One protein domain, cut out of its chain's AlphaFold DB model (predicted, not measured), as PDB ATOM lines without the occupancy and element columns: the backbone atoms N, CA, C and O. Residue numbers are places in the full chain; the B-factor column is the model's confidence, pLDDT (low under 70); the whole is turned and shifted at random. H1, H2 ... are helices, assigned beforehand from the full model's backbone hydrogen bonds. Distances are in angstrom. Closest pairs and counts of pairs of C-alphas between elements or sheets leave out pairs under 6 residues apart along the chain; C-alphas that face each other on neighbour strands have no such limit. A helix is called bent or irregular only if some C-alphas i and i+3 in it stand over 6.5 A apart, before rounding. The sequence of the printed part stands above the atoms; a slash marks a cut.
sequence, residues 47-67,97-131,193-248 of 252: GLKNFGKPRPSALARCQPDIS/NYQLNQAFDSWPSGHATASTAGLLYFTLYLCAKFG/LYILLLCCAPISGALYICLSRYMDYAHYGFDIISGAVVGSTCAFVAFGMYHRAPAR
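AT A GLANCE: This is residues 47 to 67, 97 to 131 and 193 to 248 of the 252 residues of the protein "acidPPc domain-containing protein" of Aureobasidium pullulans (UniProt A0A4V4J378). Three long helices form a loose-ended up-and-down bundle, each running against the one before it in the chain: H4 is in the middle, and H5 and H6 pack on it and meet each other near their link. Beyond one end of this bundle sits a small head of two short helices, H2 and H3, while the short H1 touches no helix. The printed part has 112 residues with six named helices, H1 to H6 in chain order, and no named strand; the class is all helix. The whole is a loose rod, with a radius of gyration of the C-alphas of 17.8 A and spans of 69 by 33 by 20 A.

IN THESE COORDINATES: Find C-alpha 47 at (222.994, 237.435, 134.625), where H1, residues 47 to 51, begins. H2 follows at residues 58 to 62, and H3 at 97 to 104. From C-alpha 110 at (224.800, 226.628, 135.098), H4 runs 28.2 A to residue 129. H5, residues 193 to 215, spans 30.9 A; it has a kink of 36 degrees near residue 200 and is only just irregular, with C-alphas 199 and 202 6.6 A apart. H6, residues 221 to 244, runs 34.1 A to C-alpha 244 at (201.854, 227.037, 119.367).

HOW THE PARTS SIT: H4 and H5 touch, closest at the C-alphas of Ser 115 and Ala 206, 5.1 A, at a shallow tilt of 5 degrees, opposite ways. H4 and H6 touch, closest at the C-alphas of Ala 117 and Gly 231, 4.0 A, the same way at 35.3 degrees, only just steep. H5 and H6 form a helical hairpin, touching through residues 210 to 214 and 221 to 224 alone; their closest C-alphas, of Tyr 214 and Gly 221, are 6.6 A apart. H2 and H3 touch, with the C-alphas of Ala 58 and Ala 103 closest at 4.5 A; H3 and H4 are apart. Each O i to N i+4 pair is within hydrogen-bond range in H2, H3 and H6; the counts are 15 of 16 in H4, 17 of 19 in H5 and 0 of 1 in H1, where 0 of 2 O i to N i+3 pairs are within range.

THE WHOLE: The C-alphas farthest apart, of Ser 67 and Arg 248, are 71.3 A apart. Look for two cuts: C-alphas 67 and 97 stand 21.1 A apart, and C-alphas 131 and 193 13.3 A. Of the links printed whole, none is long. Residues 244 to 248 have pLDDT under 70.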
ATOM      1  N   GLY A  47     223.425 236.218 133.931       90.44
ATOM      2  CA  GLY A  47     222.994 237.435 134.625       90.44
ATOM      3  C   GLY A  47     222.932 237.265 136.147       90.44
ATOM      4  O   GLY A  47     223.332 238.160 136.891       90.44
ATOM      5  N   LEU A  48     222.489 236.094 136.610       90.00
ATOM      6  CA  LEU A  48     222.361 235.766 138.032       90.00
ATOM      7  C   LEU A  48     223.684 235.349 138.700       90.00
ATOM      8  O   LEU A  48     223.753 235.291 139.924       90.00
ATOM      9  N   LYS A  49     224.757 235.090 137.946       87.31
ATOM     10  CA  LYS A  49     226.058 234.745 138.543       87.31
ATOM     11  C   LYS A  49     226.692 235.882 139.347       87.31
ATOM     12  O   LYS A  49     227.485 235.620 140.242       87.31
ATOM     13  N   ASN A  50     226.296 237.127 139.093       82.56
ATOM     14  CA  ASN A  50     226.866 238.311 139.742       82.56
ATOM     15  C   ASN A  50     226.561 238.424 141.250       82.56
ATOM     16  O   ASN A  50     227.084 239.317 141.909       82.56
ATOM     17  N   PHE A  51     225.733 237.539 141.816       83.44
ATOM     18  CA  PHE A  51     225.394 237.544 143.244       83.44
ATOM     19  C   PHE A  51     226.457 236.884 144.152       83.44
ATOM     20  O   PHE A  51     226.254 236.831 145.362       83.44
ATOM     21  N   GLY A  52     227.588 236.416 143.598       73.62
ATOM     22  CA  GLY A  52     228.856 236.234 144.326       73.62
ATOM     23  C   GLY A  52     228.796 235.390 145.606       73.62
ATOM     24  O   GLY A  52     229.246 235.827 146.665       73.62
ATOM     25  N   LYS A  53     228.219 234.185 145.538       88.69
ATOM     26  CA  LYS A  53     228.125 233.259 146.680       88.69
ATOM     27  C   LYS A  53     229.286 232.245 146.683       88.69
ATOM     28  O   LYS A  53     229.424 231.527 145.690       88.69
ATOM     29  N   PRO A  54     230.039 232.065 147.787       91.75
ATOM     30  CA  PRO A  54     231.123 231.077 147.876       91.75
ATOM     31  C   PRO A  54     230.621 229.634 147.793       91.75
ATOM     32  O   PRO A  54     229.574 229.324 148.352       91.75
ATOM     33  N   ARG A  55     231.361 228.758 147.100       93.38
ATOM     34  CA  ARG A  55     231.041 227.328 146.913       93.38
ATOM     35  C   ARG A  55     231.317 226.519 148.181       93.38
ATOM     36  O   ARG A  55     232.199 226.893 148.951       93.38
ATOM     37  N   PRO A  56     230.695 225.335 148.348       94.38
ATOM     38  CA  PRO A  56     231.077 224.411 149.419       94.38
ATOM     39  C   PRO A  56     232.571 224.034 149.377       94.38
ATOM     40  O   PRO A  56     233.201 223.864 150.414       94.38
ATOM     41  N   SER A  57     233.160 223.967 148.177       92.38
ATOM     42  CA  SER A  57     234.593 223.715 147.961       92.38
ATOM     43  C   SER A  57     235.469 224.978 147.920       92.38
ATOM     44  O   SER A  57     236.646 224.885 147.571       92.38
ATOM     45  N   ALA A  58     234.945 226.163 148.259       92.69
ATOM     46  CA  ALA A  58     235.682 227.417 148.096       92.69
ATOM     47  C   ALA A  58     236.963 227.475 148.939       92.69
ATOM     48  O   ALA A  58     238.014 227.850 148.427       92.69
ATOM     49  N   LEU A  59     236.903 227.032 150.197       92.44
ATOM     50  CA  LEU A  59     238.051 227.084 151.106       92.44
ATOM     51  C   LEU A  59     239.197 226.165 150.651       92.44
ATOM     52  O   LEU A  59     240.365 226.543 150.719       92.44
ATOM     53  N   ALA A  60     238.855 224.993 150.105       92.25
ATOM     54  CA  ALA A  60     239.825 224.052 149.550       92.25
ATOM     55  C   ALA A  60     240.548 224.616 148.314       92.25
ATOM     56  O   ALA A  60     241.725 224.334 148.109       92.25
ATOM     57  N   ARG A  61     239.856 225.431 147.506       93.06
ATOM     58  CA  ARG A  61     240.444 226.116 146.340       93.06
ATOM     59  C   ARG A  61     241.245 227.352 146.735       93.06
ATOM     60  O   ARG A  61     242.237 227.641 146.083       93.06
ATOM     61  N   CYS A  62     240.797 228.066 147.767       92.69
ATOM     62  CA  CYS A  62     241.404 229.292 148.278       92.69
ATOM     63  C   CYS A  62     242.787 229.049 148.900       92.69
ATOM     64  O   CYS A  62     243.686 229.848 148.656       92.69
ATOM     65  N   GLN A  63     242.956 227.954 149.659       93.62
ATOM     66  CA  GLN A  63     244.182 227.655 150.422       93.62
ATOM     67  C   GLN A  63     244.631 228.870 151.265       93.62
ATOM     68  O   GLN A  63     245.562 229.579 150.887       93.62
ATOM     69  N   PRO A  64     243.916 229.180 152.363       92.12
ATOM     70  CA  PRO A  64     244.129 230.414 153.112       92.12
ATOM     71  C   PRO A  64     245.433 230.405 153.919       92.12
ATOM     72  O   PRO A  64     245.775 229.401 154.549       92.12
ATOM     73  N   ASP A  65     246.103 231.556 153.977       91.25
ATOM     74  CA  ASP A  65     247.239 231.775 154.873       91.25
ATOM     75  C   ASP A  65     246.780 232.125 156.296       91.25
ATOM     76  O   ASP A  65     246.270 233.218 156.554       91.25
ATOM     77  N   ILE A  66     247.001 231.220 157.249       87.62
ATOM     78  CA  ILE A  66     246.609 231.436 158.649       87.62
ATOM     79  C   ILE A  66     247.413 232.543 159.345       87.62
ATOM     80  O   ILE A  66     246.952 233.086 160.348       87.62
ATOM     81  N   SER A  67     248.593 232.899 158.830       89.19
ATOM     82  CA  SER A  67     249.431 233.946 159.425       89.19
ATOM     83  C   SER A  67     248.886 235.355 159.164       89.19
ATOM     84  O   SER A  67     249.169 236.278 159.924       89.19
ATOM     85  N   ASN A  97     243.796 232.760 139.340       91.12
ATOM     86  CA  ASN A  97     242.642 233.652 139.464       91.12
ATOM     87  C   ASN A  97     241.342 233.032 138.926       91.12
ATOM     88  O   ASN A  97     240.262 233.342 139.428       91.12
ATOM     89  N   TYR A  98     241.405 232.147 137.926       90.88
ATOM     90  CA  TYR A  98     240.210 231.501 137.381       90.88
ATOM     91  C   TYR A  98     239.598 230.520 138.384       90.88
ATOM     92  O   TYR A  98     238.378 230.495 138.571       90.88
ATOM     93  N   GLN A  99     240.432 229.735 139.066       91.06
ATOM     94  CA  GLN A  99     239.987 228.824 140.123       91.06
ATOM     95  C   GLN A  99     239.439 229.586 141.330       91.06
ATOM     96  O   GLN A  99     238.440 229.154 141.916       91.06
ATOM     97  N   LEU A 100     240.061 230.721 141.666       91.81
ATOM     98  CA  LEU A 100     239.628 231.587 142.756       91.81
ATOM     99  C   LEU A 100     238.280 232.251 142.454       91.81
ATOM    100  O   LEU A 100     237.353 232.113 143.244       91.81
ATOM    101  N   ASN A 101     238.118 232.884 141.290       90.69
ATOM    102  CA  ASN A 101     236.848 233.511 140.906       90.69
ATOM    103  C   ASN A 101     235.718 232.477 140.850       90.69
ATOM    104  O   ASN A 101     234.654 232.668 141.435       90.69
ATOM    105  N   GLN A 102     235.985 231.304 140.270       89.00
ATOM    106  CA  GLN A 102     235.017 230.213 140.292       89.00
ATOM    107  C   GLN A 102     234.665 229.733 141.702       89.00
ATOM    108  O   GLN A 102     233.562 229.229 141.894       89.00
ATOM    109  N   ALA A 103     235.564 229.838 142.682       91.06
ATOM    110  CA  ALA A 103     235.264 229.475 144.063       91.06
ATOM    111  C   ALA A 103     234.166 230.365 144.670       91.06
ATOM    112  O   ALA A 103     233.419 229.889 145.526       91.06
ATOM    113  N   PHE A 104     234.030 231.607 144.198       90.81
ATOM    114  CA  PHE A 104     233.036 232.582 144.659       90.81
ATOM    115  C   PHE A 104     231.774 232.669 143.785       90.81
ATOM    116  O   PHE A 104     230.831 233.372 144.139       90.81
ATOM    117  N   ASP A 105     231.707 231.883 142.709       89.50
ATOM    118  CA  ASP A 105     230.571 231.846 141.786       89.50
ATOM    119  C   ASP A 105     229.749 230.555 141.952       89.50
ATOM    120  O   ASP A 105     229.903 229.593 141.183       89.50
ATOM    121  N   SER A 106     228.870 230.494 142.960       88.19
ATOM    122  CA  SER A 106     228.026 229.302 143.214       88.19
ATOM    123  C   SER A 106     226.609 229.387 142.681       88.19
ATOM    124  O   SER A 106     226.038 228.365 142.309       88.19
ATOM    125  N   TRP A 107     226.001 230.567 142.697       90.75
ATOM    126  CA  TRP A 107     224.571 230.696 142.449       90.75
ATOM    127  C   TRP A 107     224.308 231.402 141.121       90.75
ATOM    128  O   TRP A 107     224.920 232.440 140.885       90.75
ATOM    129  N   PRO A 108     223.384 230.909 140.278       92.06
ATOM    130  CA  PRO A 108     222.803 229.561 140.210       92.06
ATOM    131  C   PRO A 108     223.713 228.567 139.449       92.06
ATOM    132  O   PRO A 108     224.637 228.957 138.731       92.06
ATOM    133  N   SER A 109     223.450 227.259 139.571       93.69
ATOM    134  CA  SER A 109     224.242 226.226 138.879       93.69
ATOM    135  C   SER A 109     223.965 226.187 137.373       93.69
ATOM    136  O   SER A 109     222.929 225.694 136.932       93.69
ATOM    137  N   GLY A 110     224.928 226.635 136.561       92.88
ATOM    138  CA  GLY A 110     224.800 226.628 135.098       92.88
ATOM    139  C   GLY A 110     224.685 225.231 134.482       92.88
ATOM    140  O   GLY A 110     223.923 225.049 133.537       92.88
ATOM    141  N   HIS A 111     225.370 224.228 135.044       94.31
ATOM    142  CA  HIS A 111     225.243 222.839 134.586       94.31
ATOM    143  C   HIS A 111     223.840 222.284 134.845       94.31
ATOM    144  O   HIS A 111     223.286 221.635 133.964       94.31
ATOM    145  N   ALA A 112     223.266 222.566 136.022       95.94
ATOM    146  CA  ALA A 112     221.912 222.140 136.365       95.94
ATOM    147  C   ALA A 112     220.860 222.855 135.505       95.94
ATOM    148  O   ALA A 112     219.925 222.217 135.017       95.94
ATOM    149  N   THR A 113     221.030 224.161 135.273       96.75
ATOM    150  CA  THR A 113     220.138 224.930 134.397       96.75
ATOM    151  C   THR A 113     220.175 224.406 132.963       96.75
ATOM    152  O   THR A 113     219.121 224.140 132.388       96.75
ATOM    153  N   ALA A 114     221.366 224.215 132.383       96.44
ATOM    154  CA  ALA A 114     221.516 223.762 131.000       96.44
ATOM    155  C   ALA A 114     221.013 222.327 130.794       96.44
ATOM    156  O   ALA A 114     220.293 222.064 129.827       96.44
ATOM    157  N   SER A 115     221.345 221.404 131.708       97.12
ATOM    158  CA  SER A 115     220.873 220.020 131.624       97.12
ATOM    159  C   SER A 115     219.354 219.954 131.732       97.12
ATOM    160  O   SER A 115     218.719 219.292 130.916       97.12
ATOM    161  N   THR A 116     218.761 220.697 132.672       96.94
ATOM    162  CA  THR A 116     217.306 220.729 132.846       96.94
ATOM    163  C   THR A 116     216.623 221.396 131.651       96.94
ATOM    164  O   THR A 116     215.680 220.830 131.117       96.94
ATOM    165  N   ALA A 117     217.121 222.532 131.151       97.19
ATOM    166  CA  ALA A 117     216.533 223.223 129.998       97.19
ATOM    167  C   ALA A 117     216.569 222.393 128.703       97.19
ATOM    168  O   ALA A 117     215.598 222.382 127.942       97.19
ATOM    169  N   GLY A 118     217.680 221.697 128.447       96.19
ATOM    170  CA  GLY A 118     217.857 220.889 127.242       96.19
ATOM    171  C   GLY A 118     217.155 219.534 127.321       96.19
ATOM    172  O   GLY A 118     216.349 219.195 126.454       96.19
ATOM    173  N   LEU A 119     217.431 218.755 128.372       96.00
ATOM    174  CA  LEU A 119     216.929 217.384 128.492       96.00
ATOM    175  C   LEU A 119     215.441 217.339 128.845       96.00
ATOM    176  O   LEU A 119     214.746 216.441 128.369       96.00
ATOM    177  N   LEU A 120     214.912 218.315 129.596       95.25
ATOM    178  CA  LEU A 120     213.465 218.405 129.817       95.25
ATOM    179  C   LEU A 120     212.740 218.753 128.515       95.25
ATOM    180  O   LEU A 120     211.767 218.084 128.178       95.25
ATOM    181  N   TYR A 121     213.235 219.729 127.744       94.50
ATOM    182  CA  TYR A 121     212.670 220.046 126.428       94.50
ATOM    183  C   TYR A 121     212.701 218.823 125.504       94.50
ATOM    184  O   TYR A 121     211.692 218.486 124.885       94.50
ATOM    185  N   PHE A 122     213.838 218.124 125.447       94.69
ATOM    186  CA  PHE A 122     213.974 216.914 124.643       94.69
ATOM    187  C   PHE A 122     213.001 215.819 125.092       94.69
ATOM    188  O   PHE A 122     212.362 215.188 124.255       94.69
ATOM    189  N   THR A 123     212.806 215.652 126.402       93.94
ATOM    190  CA  THR A 123     211.804 214.722 126.938       93.94
ATOM    191  C   THR A 123     210.399 215.085 126.471       93.94
ATOM    192  O   THR A 123     209.679 214.227 125.970       93.94
ATOM    193  N   LEU A 124     210.011 216.358 126.596       90.75
ATOM    194  CA  LEU A 124     208.698 216.829 126.161       90.75
ATOM    195  C   LEU A 124     208.503 216.614 124.651       90.75
ATOM    196  O   LEU A 124     207.431 216.181 124.229       90.75
ATOM    197  N   TYR A 125     209.542 216.851 123.846       90.81
ATOM    198  CA  TYR A 125     209.534 216.583 122.407       90.81
ATOM    199  C   TYR A 125     209.332 215.092 122.089       90.81
ATOM    200  O   TYR A 125     208.488 214.762 121.255       90.81
ATOM    201  N   LEU A 126     210.043 214.186 122.771       91.06
ATOM    202  CA  LEU A 126     209.854 212.740 122.600       91.06
ATOM    203  C   LEU A 126     208.441 212.309 123.008       91.06
ATOM    204  O   LEU A 126     207.779 211.596 122.253       91.06
ATOM    205  N   CYS A 127     207.945 212.791 124.151       88.88
ATOM    206  CA  CYS A 127     206.588 212.497 124.608       88.88
ATOM    207  C   CYS A 127     205.533 212.952 123.590       88.88
ATOM    208  O   CYS A 127     204.611 212.193 123.290       88.88
ATOM    209  N   ALA A 128     205.686 214.149 123.013       86.75
ATOM    210  CA  ALA A 128     204.788 214.656 121.976       86.75
ATOM    211  C   ALA A 128     204.868 213.830 120.683       86.75
ATOM    212  O   ALA A 128     203.842 213.510 120.088       86.75
ATOM    213  N   LYS A 129     206.077 213.436 120.268       86.62
ATOM    214  CA  LYS A 129     206.297 212.675 119.032       86.62
ATOM    215  C   LYS A 129     205.731 211.255 119.096       86.62
ATOM    216  O   LYS A 129     205.214 210.773 118.092       86.62
ATOM    217  N   PHE A 130     205.837 210.600 120.251       87.75
ATOM    218  CA  PHE A 130     205.367 209.226 120.460       87.75
ATOM    219  C   PHE A 130     203.973 209.138 121.100       87.75
ATOM    220  O   PHE A 130     203.512 208.038 121.392       87.75
ATOM    221  N   GLY A 131     203.293 210.270 121.320       79.94
ATOM    222  CA  GLY A 131     201.933 210.292 121.870       79.94
ATOM    223  C   GLY A 131     201.839 209.795 123.317       79.94
ATOM    224  O   GLY A 131     200.813 209.253 123.722       79.94
ATOM    225  N   LEU A 193     206.565 199.716 127.159       86.12
ATOM    226  CA  LEU A 193     207.577 200.074 128.162       86.12
ATOM    227  C   LEU A 193     208.861 200.671 127.561       86.12
ATOM    228  O   LEU A 193     209.452 201.570 128.151       86.12
ATOM    229  N   TYR A 194     209.269 200.242 126.365       89.44
ATOM    230  CA  TYR A 194     210.458 200.781 125.699       89.44
ATOM    231  C   TYR A 194     210.319 202.266 125.306       89.44
ATOM    232  O   TYR A 194     211.300 203.002 125.378       89.44
ATOM    233  N   ILE A 195     209.116 202.737 124.947       88.50
ATOM    234  CA  ILE A 195     208.862 204.158 124.638       88.50
ATOM    235  C   ILE A 195     208.927 204.990 125.919       88.50
ATOM    236  O   ILE A 195     209.471 206.096 125.919       88.50
ATOM    237  N   LEU A 196     208.425 204.443 127.029       86.12
ATOM    238  CA  LEU A 196     208.531 205.091 128.332       86.12
ATOM    239  C   LEU A 196     209.998 205.230 128.756       86.12
ATOM    240  O   LEU A 196     210.420 206.322 129.121       86.12
ATOM    241  N   LEU A 197     210.790 204.158 128.642       90.56
ATOM    242  CA  LEU A 197     212.225 204.196 128.943       90.56
ATOM    243  C   LEU A 197     212.967 205.222 128.080       90.56
ATOM    244  O   LEU A 197     213.792 205.971 128.603       90.56
ATOM    245  N   LEU A 198     212.635 205.301 126.788       92.12
ATOM    246  CA  LEU A 198     213.202 206.291 125.874       92.12
ATOM    247  C   LEU A 198     212.907 207.730 126.327       92.12
ATOM    248  O   LEU A 198     213.792 208.581 126.270       92.12
ATOM    249  N   CYS A 199     211.693 208.001 126.815       90.44
ATOM    250  CA  CYS A 199     211.318 209.318 127.334       90.44
ATOM    251  C   CYS A 199     211.925 209.602 128.722       90.44
ATOM    252  O   CYS A 199     212.247 210.747 129.028       90.44
ATOM    253  N   CYS A 200     212.119 208.587 129.567       90.44
ATOM    254  CA  CYS A 200     212.700 208.750 130.904       90.44
ATOM    255  C   CYS A 200     214.228 208.922 130.894       90.44
ATOM    256  O   CYS A 200     214.768 209.565 131.795       90.44
ATOM    257  N   ALA A 201     214.927 208.376 129.896       94.31
ATOM    258  CA  ALA A 201     216.384 208.453 129.773       94.31
ATOM    259  C   ALA A 201     216.964 209.888 129.826       94.31
ATOM    260  O   ALA A 201     217.918 210.122 130.569       94.31
ATOM    261  N   PRO A 202     216.426 210.889 129.108       95.25
ATOM    262  CA  PRO A 202     216.913 212.262 129.243       95.25
ATOM    263  C   PRO A 202     216.654 212.877 130.627       95.25
ATOM    264  O   PRO A 202     217.518 213.589 131.138       95.25
ATOM    265  N   ILE A 203     215.525 212.574 131.277       94.12
ATOM    266  CA  ILE A 203     215.260 213.037 132.652       94.12
ATOM    267  C   ILE A 203     216.286 212.448 133.622       94.12
ATOM    268  O   ILE A 203     216.840 213.179 134.444       94.12
ATOM    269  N   SER A 204     216.571 211.147 133.526       94.62
ATOM    270  CA  SER A 204     217.575 210.518 134.391       94.62
ATOM    271  C   SER A 204     218.970 211.097 134.144       94.62
ATOM    272  O   SER A 204     219.689 211.366 135.105       94.62
ATOM    273  N   GLY A 205     219.318 211.398 132.889       96.12
ATOM    274  CA  GLY A 205     220.542 212.126 132.545       96.12
ATOM    275  C   GLY A 205     220.618 213.516 133.191       96.12
ATOM    276  O   GLY A 205     221.657 213.887 133.739       96.12
ATOM    277  N   ALA A 206     219.515 214.272 133.202       96.44
ATOM    278  CA  ALA A 206     219.464 215.590 133.838       96.44
ATOM    279  C   ALA A 206     219.671 215.495 135.355       96.44
ATOM    280  O   ALA A 206     220.481 216.235 135.920       96.44
ATOM    281  N   LEU A 207     218.988 214.540 135.995       95.00
ATOM    282  CA  LEU A 207     219.123 214.262 137.425       95.00
ATOM    283  C   LEU A 207     220.547 213.828 137.783       95.00
ATOM    284  O   LEU A 207     221.093 214.315 138.770       95.00
ATOM    285  N   TYR A 208     221.167 212.974 136.968       97.00
ATOM    286  CA  TYR A 208     222.552 212.550 137.156       97.00
ATOM    287  C   TYR A 208     223.528 213.734 137.104       97.00
ATOM    288  O   TYR A 208     224.379 213.869 137.983       97.00
ATOM    289  N   ILE A 209     223.373 214.642 136.132       96.69
ATOM    290  CA  ILE A 209     224.203 215.854 136.044       96.69
ATOM    291  C   ILE A 209     224.030 216.713 137.303       96.69
ATOM    292  O   ILE A 209     225.030 217.116 137.900       96.69
ATOM    293  N   CYS A 210     222.795 216.951 137.750       95.94
ATOM    294  CA  CYS A 210     222.519 217.705 138.975       95.94
ATOM    295  C   CYS A 210     223.144 217.043 140.210       95.94
ATOM    296  O   CYS A 210     223.812 217.715 140.998       95.94
ATOM    297  N   LEU A 211     222.996 215.723 140.345       95.75
ATOM    298  CA  LEU A 211     223.565 214.966 141.455       95.75
ATOM    299  C   LEU A 211     225.096 215.017 141.444       95.75
ATOM    300  O   LEU A 211     225.691 215.242 142.492       95.75
ATOM    301  N   SER A 212     225.739 214.921 140.275       96.62
ATOM    302  CA  SER A 212     227.201 215.049 140.174       96.62
ATOM    303  C   SER A 212     227.699 216.385 140.736       96.62
ATOM    304  O   SER A 212     228.694 216.430 141.447       96.62
ATOM    305  N   ARG A 213     226.969 217.486 140.492       94.62
ATOM    306  CA  ARG A 213     227.347 218.817 140.994       94.62
ATOM    307  C   ARG A 213     227.201 218.939 142.510       94.62
ATOM    308  O   ARG A 213     227.943 219.704 143.126       94.62
ATOM    309  N   TYR A 214     226.249 218.209 143.085       94.94
ATOM    310  CA  TYR A 214     226.073 218.126 144.528       94.94
ATOM    311  C   TYR A 214     227.199 217.308 145.173       94.94
ATOM    312  O   TYR A 214     227.828 217.772 146.120       94.94
ATOM    313  N   MET A 215     227.498 216.132 144.612       95.31
ATOM    314  CA  MET A 215     228.533 215.225 145.124       95.31
ATOM    315  C   MET A 215     229.948 215.807 144.999       95.31
ATOM    316  O   MET A 215     230.767 215.601 145.889       95.31
ATOM    317  N   ASP A 216     230.218 216.592 143.953       94.00
ATOM    318  CA  ASP A 216     231.515 217.250 143.737       94.00
ATOM    319  C   ASP A 216     231.724 218.500 144.619       94.00
ATOM    320  O   ASP A 216     232.685 219.248 144.419       94.00
ATOM    321  N   TYR A 217     230.813 218.797 145.559       93.25
ATOM    322  CA  TYR A 217     230.848 220.012 146.389       93.25
ATOM    323  C   TYR A 217     230.974 221.304 145.558       93.25
ATOM    324  O   TYR A 217     231.564 222.309 145.984       93.25
ATOM    325  N   ALA A 218     230.438 221.275 144.335       91.38
ATOM    326  CA  ALA A 218     230.491 222.400 143.412       91.38
ATOM    327  C   ALA A 218     229.389 223.422 143.713       91.38
ATOM    328  O   ALA A 218     229.608 224.614 143.524       91.38
ATOM    329  N   HIS A 219     228.229 222.970 144.196       94.50
ATOM    330  CA  HIS A 219     227.063 223.814 144.450       94.50
ATOM    331  C   HIS A 219     226.291 223.351 145.685       94.50
ATOM    332  O   HIS A 219     226.253 222.158 145.991       94.50
ATOM    333  N   TYR A 220     225.616 224.282 146.362       94.06
ATOM    334  CA  TYR A 220     224.624 223.907 147.366       94.06
ATOM    335  C   TYR A 220     223.363 223.366 146.689       94.06
ATOM    336  O   TYR A 220     223.033 223.746 145.564       94.06
ATOM    337  N   GLY A 221     222.600 222.534 147.404       93.75
ATOM    338  CA  GLY A 221     221.332 221.999 146.896       93.75
ATOM    339  C   GLY A 221     220.363 223.095 146.436       93.75
ATOM    340  O   GLY A 221     219.751 222.965 145.382       93.75
ATOM    341  N   PHE A 222     220.298 224.219 147.161       93.31
ATOM    342  CA  PHE A 222     219.494 225.378 146.762       93.31
ATOM    343  C   PHE A 222     219.900 225.934 145.391       93.31
ATOM    344  O   PHE A 222     219.032 226.197 144.566       93.31
ATOM    345  N   ASP A 223     221.203 226.054 145.121       94.62
ATOM    346  CA  ASP A 223     221.715 226.618 143.868       94.62
ATOM    347  C   ASP A 223     221.392 225.705 142.666       94.62
ATOM    348  O   ASP A 223     221.174 226.180 141.545       94.62
ATOM    349  N   ILE A 224     221.337 224.387 142.907       95.38
ATOM    350  CA  ILE A 224     220.932 223.366 141.931       95.38
ATOM    351  C   ILE A 224     219.422 223.432 141.688       95.38
ATOM    352  O   ILE A 224     219.001 223.468 140.532       95.38
ATOM    353  N   ILE A 225     218.608 223.495 142.747       95.38
ATOM    354  CA  ILE A 225     217.144 223.586 142.640       95.38
ATOM    355  C   ILE A 225     216.743 224.869 141.910       95.38
ATOM    356  O   ILE A 225     215.937 224.810 140.983       95.38
ATOM    357  N   SER A 226     217.333 226.018 142.257       94.25
ATOM    358  CA  SER A 226     217.046 227.279 141.564       94.25
ATOM    359  C   SER A 226     217.417 227.216 140.082       94.25
ATOM    360  O   SER A 226     216.652 227.687 139.244       94.25
ATOM    361  N   GLY A 227     218.549 226.587 139.743       94.38
ATOM    362  CA  GLY A 227     218.942 226.377 138.347       94.38
ATOM    363  C   GLY A 227     217.974 225.456 137.597       94.38
ATOM    364  O   GLY A 227     217.557 225.763 136.481       94.38
ATOM    365  N   ALA A 228     217.538 224.367 138.233       96.12
ATOM    366  CA  ALA A 228     216.559 223.444 137.665       96.12
ATOM    367  C   ALA A 228     215.189 224.106 137.435       96.12
ATOM    368  O   ALA A 228     214.557 223.847 136.412       96.12
ATOM    369  N   VAL A 229     214.741 224.992 138.334       95.75
ATOM    370  CA  VAL A 229     213.504 225.771 138.149       95.75
ATOM    371  C   VAL A 229     213.627 226.693 136.937       95.75
ATOM    372  O   VAL A 229     212.779 226.624 136.049       95.75
ATOM    373  N   VAL A 230     214.704 227.483 136.850       95.56
ATOM    374  CA  VAL A 230     214.960 228.369 135.699       95.56
ATOM    375  C   VAL A 230     214.986 227.570 134.395       95.56
ATOM    376  O   VAL A 230     214.281 227.910 133.445       95.56
ATOM    377  N   GLY A 231     215.741 226.468 134.363       96.06
ATOM    378  CA  GLY A 231     215.836 225.609 133.185       96.06
ATOM    379  C   GLY A 231     214.496 224.979 132.801       96.06
ATOM    380  O   GLY A 231     214.143 224.962 131.624       96.06
ATOM    381  N   SER A 232     213.714 224.528 133.786       95.19
ATOM    382  CA  SER A 232     212.380 223.966 133.548       95.19
ATOM    383  C   SER A 232     211.446 225.001 132.931       95.19
ATOM    384  O   SER A 232     210.798 224.714 131.927       95.19
ATOM    385  N   THR A 233     211.399 226.219 133.478       94.88
ATOM    386  CA  THR A 233     210.566 227.304 132.943       94.88
ATOM    387  C   THR A 233     210.937 227.631 131.497       94.88
ATOM    388  O   THR A 233     210.046 227.690 130.650       94.88
ATOM    389  N   CYS A 234     212.229 227.768 131.183       94.31
ATOM    390  CA  CYS A 234     212.698 227.989 129.810       94.31
ATOM    391  C   CYS A 234     212.284 226.851 128.865       94.31
ATOM    392  O   CYS A 234     211.764 227.121 127.780       94.31
ATOM    393  N   ALA A 235     212.430 225.593 129.294       94.38
ATOM    394  CA  ALA A 235     212.013 224.433 128.511       94.38
ATOM    395  C   ALA A 235     210.504 224.432 128.231       94.38
ATOM    396  O   ALA A 235     210.099 224.197 127.093       94.38
ATOM    397  N   PHE A 236     209.669 224.732 129.231       91.25
ATOM    398  CA  PHE A 236     208.215 224.803 129.056       91.25
ATOM    399  C   PHE A 236     207.796 225.941 128.127       91.25
ATOM    400  O   PHE A 236     206.928 225.745 127.275       91.25
ATOM    401  N   VAL A 237     208.415 227.117 128.258       91.12
ATOM    402  CA  VAL A 237     208.144 228.256 127.373       91.12
ATOM    403  C   VAL A 237     208.538 227.915 125.936       91.12
ATOM    404  O   VAL A 237     207.711 228.060 125.037       91.12
ATOM    405  N   ALA A 238     209.745 227.385 125.715       91.62
ATOM    406  CA  ALA A 238     210.221 226.996 124.389       91.62
ATOM    407  C   ALA A 238     209.363 225.883 123.763       91.62
ATOM    408  O   ALA A 238     208.993 225.962 122.591       91.62
ATOM    409  N   PHE A 239     208.978 224.874 124.549       89.94
ATOM    410  CA  PHE A 239     208.083 223.804 124.107       89.94
ATOM    411  C   PHE A 239     206.683 224.326 123.755       89.94
ATOM    412  O   PHE A 239     206.092 223.902 122.759       89.94
ATOM    413  N   GLY A 240     206.171 225.274 124.544       85.38
ATOM    414  CA  GLY A 240     204.920 225.971 124.268       85.38
ATOM    415  C   GLY A 240     204.991 226.800 122.988       85.38
ATOM    416  O   GLY A 240     204.043 226.777 122.212       85.38
ATOM    417  N   MET A 241     206.107 227.484 122.726       85.12
ATOM    418  CA  MET A 241     206.332 228.197 121.463       85.12
ATOM    419  C   MET A 241     206.405 227.238 120.270       85.12
ATOM    420  O   MET A 241     205.826 227.540 119.235       85.12
ATOM    421  N   TYR A 242     207.040 226.071 120.422       84.69
ATOM    422  CA  TYR A 242     207.102 225.037 119.382       84.69
ATOM    423  C   TYR A 242     205.715 224.466 119.034       84.69
ATOM    424  O   TYR A 242     205.380 224.379 117.859       84.69
ATOM    425  N   HIS A 243     204.876 224.140 120.024       75.25
ATOM    426  CA  HIS A 243     203.532 223.582 119.775       75.25
ATOM    427  C   HIS A 243     202.475 224.634 119.412       75.25
ATOM    428  O   HIS A 243     201.448 224.298 118.828       75.25
ATOM    429  N   ARG A 244     202.697 225.902 119.780       67.50
ATOM    430  CA  ARG A 244     201.854 227.037 119.367       67.50
ATOM    431  C   ARG A 244     202.321 227.668 118.061       67.50
ATOM    432  O   ARG A 244     201.605 228.524 117.539       67.50
ATOM    433  N   ALA A 245     203.489 227.270 117.543       53.09
ATOM    434  CA  ALA A 245     203.875 227.589 116.180       53.09
ATOM    435  C   ALA A 245     202.746 227.059 115.290       53.09
ATOM    436  O   ALA A 245     202.374 225.890 115.409       53.09
ATOM    437  N   PRO A 246     202.068 227.934 114.545       50.41
ATOM    438  CA  PRO A 246     200.683 227.682 114.226       50.41
ATOM    439  C   PRO A 246     200.547 226.476 113.299       50.41
ATOM    440  O   PRO A 246     201.265 226.370 112.309       50.41
ATOM    441  N   ALA A 247     199.514 225.668 113.521       49.03
ATOM    442  CA  ALA A 247     198.787 225.096 112.399       49.03
ATOM    443  C   ALA A 247     198.193 226.268 111.581       49.03
ATOM    444  O   ALA A 247     197.034 226.635 111.753       49.03
ATOM    445  N   ARG A 248     199.018 226.956 110.782       50.25
ATOM    446  CA  ARG A 248     198.600 227.996 109.826       50.25
ATOM    447  C   ARG A 248     199.282 227.761 108.485       50.25
ATOM    448  O   ARG A 248     200.099 228.553 108.040       50.25
TER     449      ARG A 248